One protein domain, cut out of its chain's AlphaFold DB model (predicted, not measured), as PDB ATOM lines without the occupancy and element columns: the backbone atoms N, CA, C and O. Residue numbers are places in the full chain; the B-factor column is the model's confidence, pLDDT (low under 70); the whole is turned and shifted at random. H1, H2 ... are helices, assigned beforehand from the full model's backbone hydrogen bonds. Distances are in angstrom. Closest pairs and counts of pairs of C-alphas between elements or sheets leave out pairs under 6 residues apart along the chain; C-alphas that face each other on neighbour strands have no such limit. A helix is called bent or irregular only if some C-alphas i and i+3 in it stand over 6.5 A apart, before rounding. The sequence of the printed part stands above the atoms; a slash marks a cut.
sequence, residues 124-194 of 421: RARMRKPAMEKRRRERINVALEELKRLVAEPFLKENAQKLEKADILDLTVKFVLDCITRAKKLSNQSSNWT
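Overview. This is residues 124 to 194 of the 421 residues of the protein "BHLH domain-containing protein" of Schistocephalus solidus (UniProt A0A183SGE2). Two long helices, H1 and H2, meet near their ends as a wide open V, with the last part of H1 packed beside the first part of H2 and the short link folded at the corner. The two arms of the V, residues 124 to 140 of H1 and 177 to 194 of H2, stick out free and make the length. The printed part has 71 residues with two named helices, H1 then H2, and no named strand; the class is all helix. The whole is extended, with a radius of gyration of the C-alphas of 18.2 A, and flat, spanning 61 by 35 by 15 A.

Arrangement. H1, residues 124 to 156, is the longest helix. It touches H2, residues 165 to 194, with residues 144 to 152 alone, and H2 touches it with residues 165 to 175 alone. The closest C-alphas of the two helices are those of Lys 148 and Ile 168, 5.9 A apart. Their lines stand at a steep tilt of 64 degrees, and they run the same way. O i to N i+4 pairs are within hydrogen-bond range in 25 of 29 cases in H1 and 24 of 26 in H2.

Along the chain. H1 begins with C-alpha 124 at (132.722, 183.200, 159.219) and measures 46.0 A from first to last C-alpha. It has a kink of 33 degrees near residue 150 and is irregular, but only just: C-alphas 150 and 153 are 6.8 A apart. H2 measures 40.9 A, from C-alpha 165 at (148.988, 160.184, 176.497) to C-alpha 194 at (188.099, 166.455, 166.311), with a kink of 36 degrees near residue 188.

Size, cuts and confidence. The two C-alphas farthest apart are those of Arg 124 and Asn 192, 61.0 A. The printed part has no cut, and the link of 8 residues from H1 to H2 is short. The mean pLDDT of the printed part is 75.9; residues 124 to 129, 157 to 161, 183 and 185 to 194 are under 70.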
ATOM      1  N   ARG A 124     131.635 183.896 159.933       50.31
ATOM      2  CA  ARG A 124     132.722 183.200 159.219       50.31
ATOM      3  C   ARG A 124     133.988 183.001 160.076       50.31
ATOM      4  O   ARG A 124     134.635 181.962 159.970       50.31
ATOM      5  N   ALA A 125     134.329 183.941 160.959       50.47
ATOM      6  CA  ALA A 125     135.435 183.824 161.915       50.47
ATOM      7  C   ALA A 125     135.116 182.855 163.070       50.47
ATOM      8  O   ALA A 125     135.998 182.105 163.497       50.47
ATOM      9  N   ARG A 126     133.858 182.819 163.536       51.88
ATOM     10  CA  ARG A 126     133.374 181.839 164.528       51.88
ATOM     11  C   ARG A 126     133.304 180.412 163.978       51.88
ATOM     12  O   ARG A 126     133.463 179.490 164.761       51.88
ATOM     13  N   MET A 127     133.138 180.222 162.665       53.22
ATOM     14  CA  MET A 127     133.165 178.898 162.017       53.22
ATOM     15  C   MET A 127     134.580 178.449 161.615       53.22
ATOM     16  O   MET A 127     134.939 177.288 161.804       53.22
ATOM     17  N   ARG A 128     135.429 179.356 161.104       58.72
ATOM     18  CA  ARG A 128     136.806 179.012 160.695       58.72
ATOM     19  C   ARG A 128     137.699 178.604 161.873       58.72
ATOM     20  O   ARG A 128     138.479 177.668 161.729       58.72
ATOM     21  N   LYS A 129     137.578 179.253 163.039       65.62
ATOM     22  CA  LYS A 129     138.389 178.926 164.230       65.62
ATOM     23  C   LYS A 129     138.208 177.479 164.741       65.62
ATOM     24  O   LYS A 129     139.223 176.792 164.833       65.62
ATOM     25  N   PRO A 130     136.992 176.958 165.013       75.06
ATOM     26  CA  PRO A 130     136.812 175.568 165.443       75.06
ATOM     27  C   PRO A 130     137.182 174.548 164.356       75.06
ATOM     28  O   PRO A 130     137.715 173.495 164.689       75.06
ATOM     29  N   ALA A 131     136.995 174.858 163.067       75.62
ATOM     30  CA  ALA A 131     137.460 173.989 161.981       75.62
ATOM     31  C   ALA A 131     139.000 173.882 161.933       75.62
ATOM     32  O   ALA A 131     139.548 172.792 161.764       75.62
ATOM     33  N   MET A 132     139.710 174.997 162.137       80.88
ATOM     34  CA  MET A 132     141.176 175.008 162.234       80.88
ATOM     35  C   MET A 132     141.686 174.344 163.520       80.88
ATOM     36  O   MET A 132     142.705 173.658 163.480       80.88
ATOM     37  N   GLU A 133     140.971 174.487 164.638       86.62
ATOM     38  CA  GLU A 133     141.284 173.801 165.897       86.62
ATOM     39  C   GLU A 133     141.045 172.286 165.802       86.62
ATOM     40  O   GLU A 133     141.884 171.519 166.272       86.62
ATOM     41  N   LYS A 134     139.979 171.832 165.125       86.31
ATOM     42  CA  LYS A 134     139.770 170.409 164.806       86.31
ATOM     43  C   LYS A 134     140.958 169.861 164.006       86.31
ATOM     44  O   LYS A 134     141.608 168.927 164.466       86.31
ATOM     45  N   ARG A 135     141.348 170.542 162.920       85.38
ATOM     46  CA  ARG A 135     142.547 170.202 162.127       85.38
ATOM     47  C   ARG A 135     143.852 170.244 162.927       85.38
ATOM     48  O   ARG A 135     144.779 169.501 162.616       85.38
ATOM     49  N   ARG A 136     143.971 171.112 163.940       91.75
ATOM     50  CA  ARG A 136     145.138 171.146 164.841       91.75
ATOM     51  C   ARG A 136     145.163 169.918 165.755       91.75
ATOM     52  O   ARG A 136     146.213 169.300 165.885       91.75
ATOM     53  N   ARG A 137     144.021 169.544 166.339       92.25
ATOM     54  CA  ARG A 137     143.873 168.349 167.191       92.25
ATOM     55  C   ARG A 137     144.107 167.056 166.416       92.25
ATOM     56  O   ARG A 137     144.771 166.168 166.933       92.25
ATOM     57  N   GLU A 138     143.629 166.982 165.177       91.44
ATOM     58  CA  GLU A 138     143.895 165.867 164.260       91.44
ATOM     59  C   GLU A 138     145.404 165.696 164.029       91.44
ATOM     60  O   GLU A 138     145.930 164.621 164.304       91.44
ATOM     61  N   ARG A 139     146.134 166.764 163.663       93.69
ATOM     62  CA  ARG A 139     147.604 166.703 163.518       93.69
ATOM     63  C   ARG A 139     148.329 166.314 164.811       93.69
ATOM     64  O   ARG A 139     149.283 165.550 164.748       93.69
ATOM     65  N   ILE A 140     147.886 166.817 165.968       91.50
ATOM     66  CA  ILE A 140     148.478 166.462 167.272       91.50
ATOM     67  C   ILE A 140     148.259 164.977 167.589       91.50
ATOM     68  O   ILE A 140     149.186 164.316 168.041       91.50
ATOM     69  N   ASN A 141     147.067 164.431 167.329       92.50
ATOM     70  CA  ASN A 141     146.798 163.009 167.546       92.50
ATOM     71  C   ASN A 141     147.601 162.118 166.584       92.50
ATOM     72  O   ASN A 141     148.185 161.144 167.039       92.50
ATOM     73  N   VAL A 142     147.700 162.474 165.297       91.50
ATOM     74  CA  VAL A 142     148.539 161.742 164.325       91.50
ATOM     75  C   VAL A 142     150.005 161.728 164.766       91.50
ATOM     76  O   VAL A 142     150.631 160.673 164.766       91.50
ATOM     77  N   ALA A 143     150.537 162.870 165.216       90.56
ATOM     78  CA  ALA A 143     151.900 162.945 165.739       90.56
ATOM     79  C   ALA A 143     152.101 162.110 167.019       90.56
ATOM     80  O   ALA A 143     153.180 161.563 167.208       90.56
ATOM     81  N   LEU A 144     151.086 161.985 167.885       90.19
ATOM     82  CA  LEU A 144     151.160 161.164 169.102       90.19
ATOM     83  C   LEU A 144     151.147 159.655 168.814       90.19
ATOM     84  O   LEU A 144     151.894 158.928 169.464       90.19
ATOM     85  N   GLU A 145     150.341 159.174 167.863       89.44
ATOM     86  CA  GLU A 145     150.341 157.742 167.515       89.44
ATOM     87  C   GLU A 145     151.595 157.355 166.706       89.44
ATOM     88  O   GLU A 145     152.166 156.294 166.941       89.44
ATOM     89  N   GLU A 146     152.112 158.230 165.832       89.56
ATOM     90  CA  GLU A 146     153.409 157.994 165.174       89.56
ATOM     91  C   GLU A 146     154.564 157.984 166.191       89.56
ATOM     92  O   GLU A 146     155.473 157.161 166.111       89.56
ATOM     93  N   LEU A 147     154.502 158.841 167.214       89.88
ATOM     94  CA  LEU A 147     155.469 158.854 168.311       89.88
ATOM     95  C   LEU A 147     155.397 157.581 169.173       89.88
ATOM     96  O   LEU A 147     156.429 157.029 169.553       89.88
ATOM     97  N   LYS A 148     154.188 157.074 169.434       87.38
ATOM     98  CA  LYS A 148     153.948 155.780 170.092       87.38
ATOM     99  C   LYS A 148     154.545 154.620 169.285       87.38
ATOM    100  O   LYS A 148     155.231 153.784 169.867       87.38
ATOM    101  N   ARG A 149     154.361 154.621 167.961       86.38
ATOM    102  CA  ARG A 149     154.917 153.627 167.029       86.38
ATOM    103  C   ARG A 149     156.448 153.660 166.961       86.38
ATOM    104  O   ARG A 149     157.093 152.617 166.976       86.38
ATOM    105  N   LEU A 150     157.043 154.853 166.898       86.50
ATOM    106  CA  LEU A 150     158.497 155.028 166.779       86.50
ATOM    107  C   LEU A 150     159.254 154.816 168.098       86.50
ATOM    108  O   LEU A 150     160.391 154.349 168.069       86.50
ATOM    109  N   VAL A 151     158.658 155.175 169.240       84.62
ATOM    110  CA  VAL A 151     159.321 155.117 170.554       84.62
ATOM    111  C   VAL A 151     158.770 153.981 171.412       84.62
ATOM    112  O   VAL A 151     159.526 153.120 171.851       84.62
ATOM    113  N   ALA A 152     157.469 153.967 171.692       80.19
ATOM    114  CA  ALA A 152     156.921 153.133 172.760       80.19
ATOM    115  C   ALA A 152     156.745 151.653 172.373       80.19
ATOM    116  O   ALA A 152     157.005 150.776 173.199       80.19
ATOM    117  N   GLU A 153     156.348 151.360 171.134       80.56
ATOM    118  CA  GLU A 153     156.181 149.985 170.636       80.56
ATOM    119  C   GLU A 153     157.487 149.160 170.687       80.56
ATOM    120  O   GLU A 153     157.461 148.080 171.290       80.56
ATOM    121  N   PRO A 154     158.649 149.654 170.203       77.94
ATOM    122  CA  PRO A 154     159.932 148.956 170.339       77.94
ATOM    123  C   PRO A 154     160.329 148.596 171.779       77.94
ATOM    124  O   PRO A 154     160.884 147.518 172.004       77.94
ATOM    125  N   PHE A 155     160.048 149.471 172.754       71.94
ATOM    126  CA  PHE A 155     160.438 149.255 174.155       71.94
ATOM    127  C   PHE A 155     159.458 148.385 174.952       71.94
ATOM    128  O   PHE A 155     159.879 147.754 175.919       71.94
ATOM    129  N   LEU A 156     158.171 148.352 174.585       70.62
ATOM    130  CA  LEU A 156     157.121 147.751 175.424       70.62
ATOM    131  C   LEU A 156     156.325 146.616 174.768       70.62
ATOM    132  O   LEU A 156     155.562 145.962 175.482       70.62
ATOM    133  N   LYS A 157     156.525 146.354 173.468       65.19
ATOM    134  CA  LYS A 157     156.018 145.204 172.687       65.19
ATOM    135  C   LYS A 157     154.537 144.876 172.943       65.19
ATOM    136  O   LYS A 157     153.675 145.467 172.305       65.19
ATOM    137  N   GLU A 158     154.238 144.004 173.905       61.62
ATOM    138  CA  GLU A 158     152.874 143.609 174.298       61.62
ATOM    139  C   GLU A 158     152.043 144.759 174.909       61.62
ATOM    140  O   GLU A 158     150.837 144.855 174.694       61.62
ATOM    141  N   ASN A 159     152.665 145.649 175.692       64.81
ATOM    142  CA  ASN A 159     151.941 146.633 176.513       64.81
ATOM    143  C   ASN A 159     151.710 147.988 175.823       64.81
ATOM    144  O   ASN A 159     150.941 148.813 176.322       64.81
ATOM    145  N   ALA A 160     152.353 148.236 174.678       63.69
ATOM    146  CA  ALA A 160     152.382 149.557 174.048       63.69
ATOM    147  C   ALA A 160     150.995 150.081 173.627       63.69
ATOM    148  O   ALA A 160     150.758 151.291 173.638       63.69
ATOM    149  N   GLN A 161     150.042 149.193 173.320       67.56
ATOM    150  CA  GLN A 161     148.685 149.599 172.935       67.56
ATOM    151  C   GLN A 161     147.930 150.347 174.048       67.56
ATOM    152  O   GLN A 161     147.110 151.209 173.728       67.56
ATOM    153  N   LYS A 162     148.220 150.050 175.325       75.00
ATOM    154  CA  LYS A 162     147.452 150.508 176.500       75.00
ATOM    155  C   LYS A 162     148.000 151.785 177.164       75.00
ATOM    156  O   LYS A 162     147.475 152.203 178.190       75.00
ATOM    157  N   LEU A 163     149.053 152.384 176.613       79.69
ATOM    158  CA  LEU A 163     149.710 153.561 177.189       79.69
ATOM    159  C   LEU A 163     148.817 154.805 177.161       79.69
ATOM    160  O   LEU A 163     148.164 155.092 176.154       79.69
ATOM    161  N   GLU A 164     148.841 155.583 178.241       85.50
ATOM    162  CA  GLU A 164     148.178 156.878 178.282       85.50
ATOM    163  C   GLU A 164     148.984 157.946 177.523       85.50
ATOM    164  O   GLU A 164     150.179 157.815 177.248       85.50
ATOM    165  N   LYS A 165     148.330 159.069 177.199       86.25
ATOM    166  CA  LYS A 165     148.988 160.184 176.497       86.25
ATOM    167  C   LYS A 165     150.097 160.849 177.319       86.25
ATOM    168  O   LYS A 165     150.951 161.504 176.728       86.25
ATOM    169  N   ALA A 166     150.089 160.678 178.643       88.81
ATOM    170  CA  ALA A 166     151.206 161.053 179.505       88.81
ATOM    171  C   ALA A 166     152.394 160.096 179.308       88.81
ATOM    172  O   ALA A 166     153.482 160.555 178.971       88.81
ATOM    173  N   ASP A 167     152.174 158.780 179.400       86.50
ATOM    174  CA  ASP A 167     153.231 157.765 179.282       86.50
ATOM    175  C   ASP A 167     153.988 157.855 177.951       86.50
ATOM    176  O   ASP A 167     155.215 157.797 177.930       86.50
ATOM    177  N   ILE A 168     153.271 158.042 176.835       87.56
ATOM    178  CA  ILE A 168     153.873 158.180 175.494       87.56
ATOM    179  C   ILE A 168     154.825 159.388 175.443       87.56
ATOM    180  O   ILE A 168     155.907 159.309 174.854       87.56
ATOM    181  N   LEU A 169     154.453 160.499 176.086       93.00
ATOM    182  CA  LEU A 169     155.282 161.702 176.165       93.00
ATOM    183  C   LEU A 169     156.455 161.522 177.138       93.00
ATOM    184  O   LEU A 169     157.573 161.888 176.794       93.00
ATOM    185  N   ASP A 170     156.249 160.900 178.299       91.19
ATOM    186  CA  ASP A 170     157.308 160.652 179.285       91.19
ATOM    187  C   ASP A 170     158.362 159.658 178.777       91.19
ATOM    188  O   ASP A 170     159.561 159.865 178.980       91.19
ATOM    189  N   LEU A 171     157.942 158.592 178.088       88.94
ATOM    190  CA  LEU A 171     158.835 157.655 177.398       88.94
ATOM    191  C   LEU A 171     159.617 158.361 176.284       88.94
ATOM    192  O   LEU A 171     160.817 158.139 176.146       88.94
ATOM    193  N   THR A 172     158.970 159.267 175.547       91.50
ATOM    194  CA  THR A 172     159.633 160.100 174.534       91.50
ATOM    195  C   THR A 172     160.660 161.042 175.146       91.50
ATOM    196  O   THR A 172     161.776 161.127 174.643       91.50
ATOM    197  N   VAL A 173     160.325 161.743 176.231       93.69
ATOM    198  CA  VAL A 173     161.253 162.662 176.902       93.69
ATOM    199  C   VAL A 173     162.464 161.895 177.432       93.69
ATOM    200  O   VAL A 173     163.586 162.341 177.211       93.69
ATOM    201  N   LYS A 174     162.266 160.713 178.032       87.94
ATOM    202  CA  LYS A 174     163.360 159.813 178.439       87.94
ATOM    203  C   LYS A 174     164.215 159.400 177.236       87.94
ATOM    204  O   LYS A 174     165.406 159.684 177.229       87.94
ATOM    205  N   PHE A 175     163.609 158.866 176.174       86.81
ATOM    206  CA  PHE A 175     164.314 158.472 174.948       86.81
ATOM    207  C   PHE A 175     165.117 159.622 174.316       86.81
ATOM    208  O   PHE A 175     166.271 159.433 173.937       86.81
ATOM    209  N   VAL A 176     164.547 160.829 174.234       89.44
ATOM    210  CA  VAL A 176     165.228 162.017 173.699       89.44
ATOM    211  C   VAL A 176     166.368 162.459 174.618       89.44
ATOM    212  O   VAL A 176     167.450 162.770 174.122       89.44
ATOM    213  N   LEU A 177     166.185 162.436 175.942       88.81
ATOM    214  CA  LEU A 177     167.254 162.720 176.905       88.81
ATOM    215  C   LEU A 177     168.373 161.670 176.851       88.81
ATOM    216  O   LEU A 177     169.541 162.046 176.927       88.81
ATOM    217  N   ASP A 178     168.058 160.393 176.642       81.50
ATOM    218  CA  ASP A 178     169.033 159.309 176.484       81.50
ATOM    219  C   ASP A 178     169.745 159.362 175.128       81.50
ATOM    220  O   ASP A 178     170.934 159.060 175.036       81.50
ATOM    221  N   CYS A 179     169.064 159.784 174.062       81.69
ATOM    222  CA  CYS A 179     169.680 160.097 172.772       81.69
ATOM    223  C   CYS A 179     170.620 161.303 172.887       81.69
ATOM    224  O   CYS A 179     171.768 161.206 172.466       81.69
ATOM    225  N   ILE A 180     170.200 162.398 173.529       81.94
ATOM    226  CA  ILE A 180     171.048 163.575 173.780       81.94
ATOM    227  C   ILE A 180     172.218 163.222 174.710       81.94
ATOM    228  O   ILE A 180     173.326 163.703 174.505       81.94
ATOM    229  N   THR A 181     172.014 162.371 175.715       77.50
ATOM    230  CA  THR A 181     173.070 161.967 176.657       77.50
ATOM    231  C   THR A 181     174.059 161.004 176.008       77.50
ATOM    232  O   THR A 181     175.261 161.148 176.220       77.50
ATOM    233  N   ARG A 182     173.603 160.077 175.154       74.50
ATOM    234  CA  ARG A 182     174.491 159.265 174.307       74.50
ATOM    235  C   ARG A 182     175.234 160.130 173.295       74.50
ATOM    236  O   ARG A 182     176.447 160.012 173.220       74.50
ATOM    237  N   ALA A 183     174.563 161.063 172.620       69.56
ATOM    238  CA  ALA A 183     175.200 162.024 171.719       69.56
ATOM    239  C   ALA A 183     176.213 162.929 172.441       69.56
ATOM    240  O   ALA A 183     177.239 163.245 171.861       69.56
ATOM    241  N   LYS A 184     175.992 163.283 173.716       70.75
ATOM    242  CA  LYS A 184     176.959 164.022 174.551       70.75
ATOM    243  C   LYS A 184     178.122 163.165 175.051       70.75
ATOM    244  O   LYS A 184     179.253 163.631 175.088       70.75
ATOM    245  N   LYS A 185     177.888 161.895 175.394       65.12
ATOM    246  CA  LYS A 185     178.973 160.931 175.660       65.12
ATOM    247  C   LYS A 185     179.790 160.661 174.395       65.12
ATOM    248  O   LYS A 185     181.002 160.493 174.483       65.12
ATOM    249  N   LEU A 186     179.145 160.664 173.230       55.50
ATOM    250  CA  LEU A 186     179.798 160.568 171.932       55.50
ATOM    251  C   LEU A 186     180.481 161.888 171.549       55.50
ATOM    252  O   LEU A 186     181.551 161.826 170.973       55.50
ATOM    253  N   SER A 187     179.968 163.066 171.936       52.38
ATOM    254  CA  SER A 187     180.622 164.360 171.677       52.38
ATOM    255  C   SER A 187     181.813 164.621 172.595       52.38
ATOM    256  O   SER A 187     182.799 165.184 172.144       52.38
ATOM    257  N   ASN A 188     181.768 164.165 173.850       50.78
ATOM    258  CA  ASN A 188     182.907 164.219 174.774       50.78
ATOM    259  C   ASN A 188     183.968 163.143 174.468       50.78
ATOM    260  O   ASN A 188     185.098 163.241 174.933       50.78
ATOM    261  N   GLN A 189     183.626 162.131 173.665       46.88
ATOM    262  CA  GLN A 189     184.610 161.304 172.959       46.88
ATOM    263  C   GLN A 189     185.007 161.948 171.620       46.88
ATOM    264  O   GLN A 189     186.157 161.845 171.205       46.88
ATOM    265  N   SER A 190     184.107 162.682 170.965       40.78
ATOM    266  CA  SER A 190     184.387 163.387 169.713       40.78
ATOM    267  C   SER A 190     185.312 164.582 169.900       40.78
ATOM    268  O   SER A 190     185.993 164.928 168.949       40.78
ATOM    269  N   SER A 191     185.419 165.164 171.097       41.97
ATOM    270  CA  SER A 191     186.491 166.110 171.421       41.97
ATOM    271  C   SER A 191     187.882 165.474 171.321       41.97
ATOM    272  O   SER A 191     188.833 166.195 171.053       41.97
ATOM    273  N   ASN A 192     188.014 164.141 171.409       42.78
ATOM    274  CA  ASN A 192     189.237 163.462 170.967       42.78
ATOM    275  C   ASN A 192     189.271 163.288 169.436       42.78
ATOM    276  O   ASN A 192     190.296 163.600 168.839       42.78
ATOM    277  N   TRP A 193     188.170 162.880 168.786       44.09
ATOM    278  CA  TRP A 193     188.108 162.692 167.318       44.09
ATOM    279  C   TRP A 193     188.213 163.977 166.469       44.09
ATOM    280  O   TRP A 193     188.432 163.878 165.263       44.09
ATOM    281  N   THR A 194     188.043 165.173 167.046       49.38
ATOM    282  CA  THR A 194     188.099 166.455 166.311       49.38
ATOM    283  C   THR A 194     189.159 167.438 166.804       49.38
ATOM    284  O   THR A 194     189.353 168.462 166.154       49.38
TER     285      THR A 194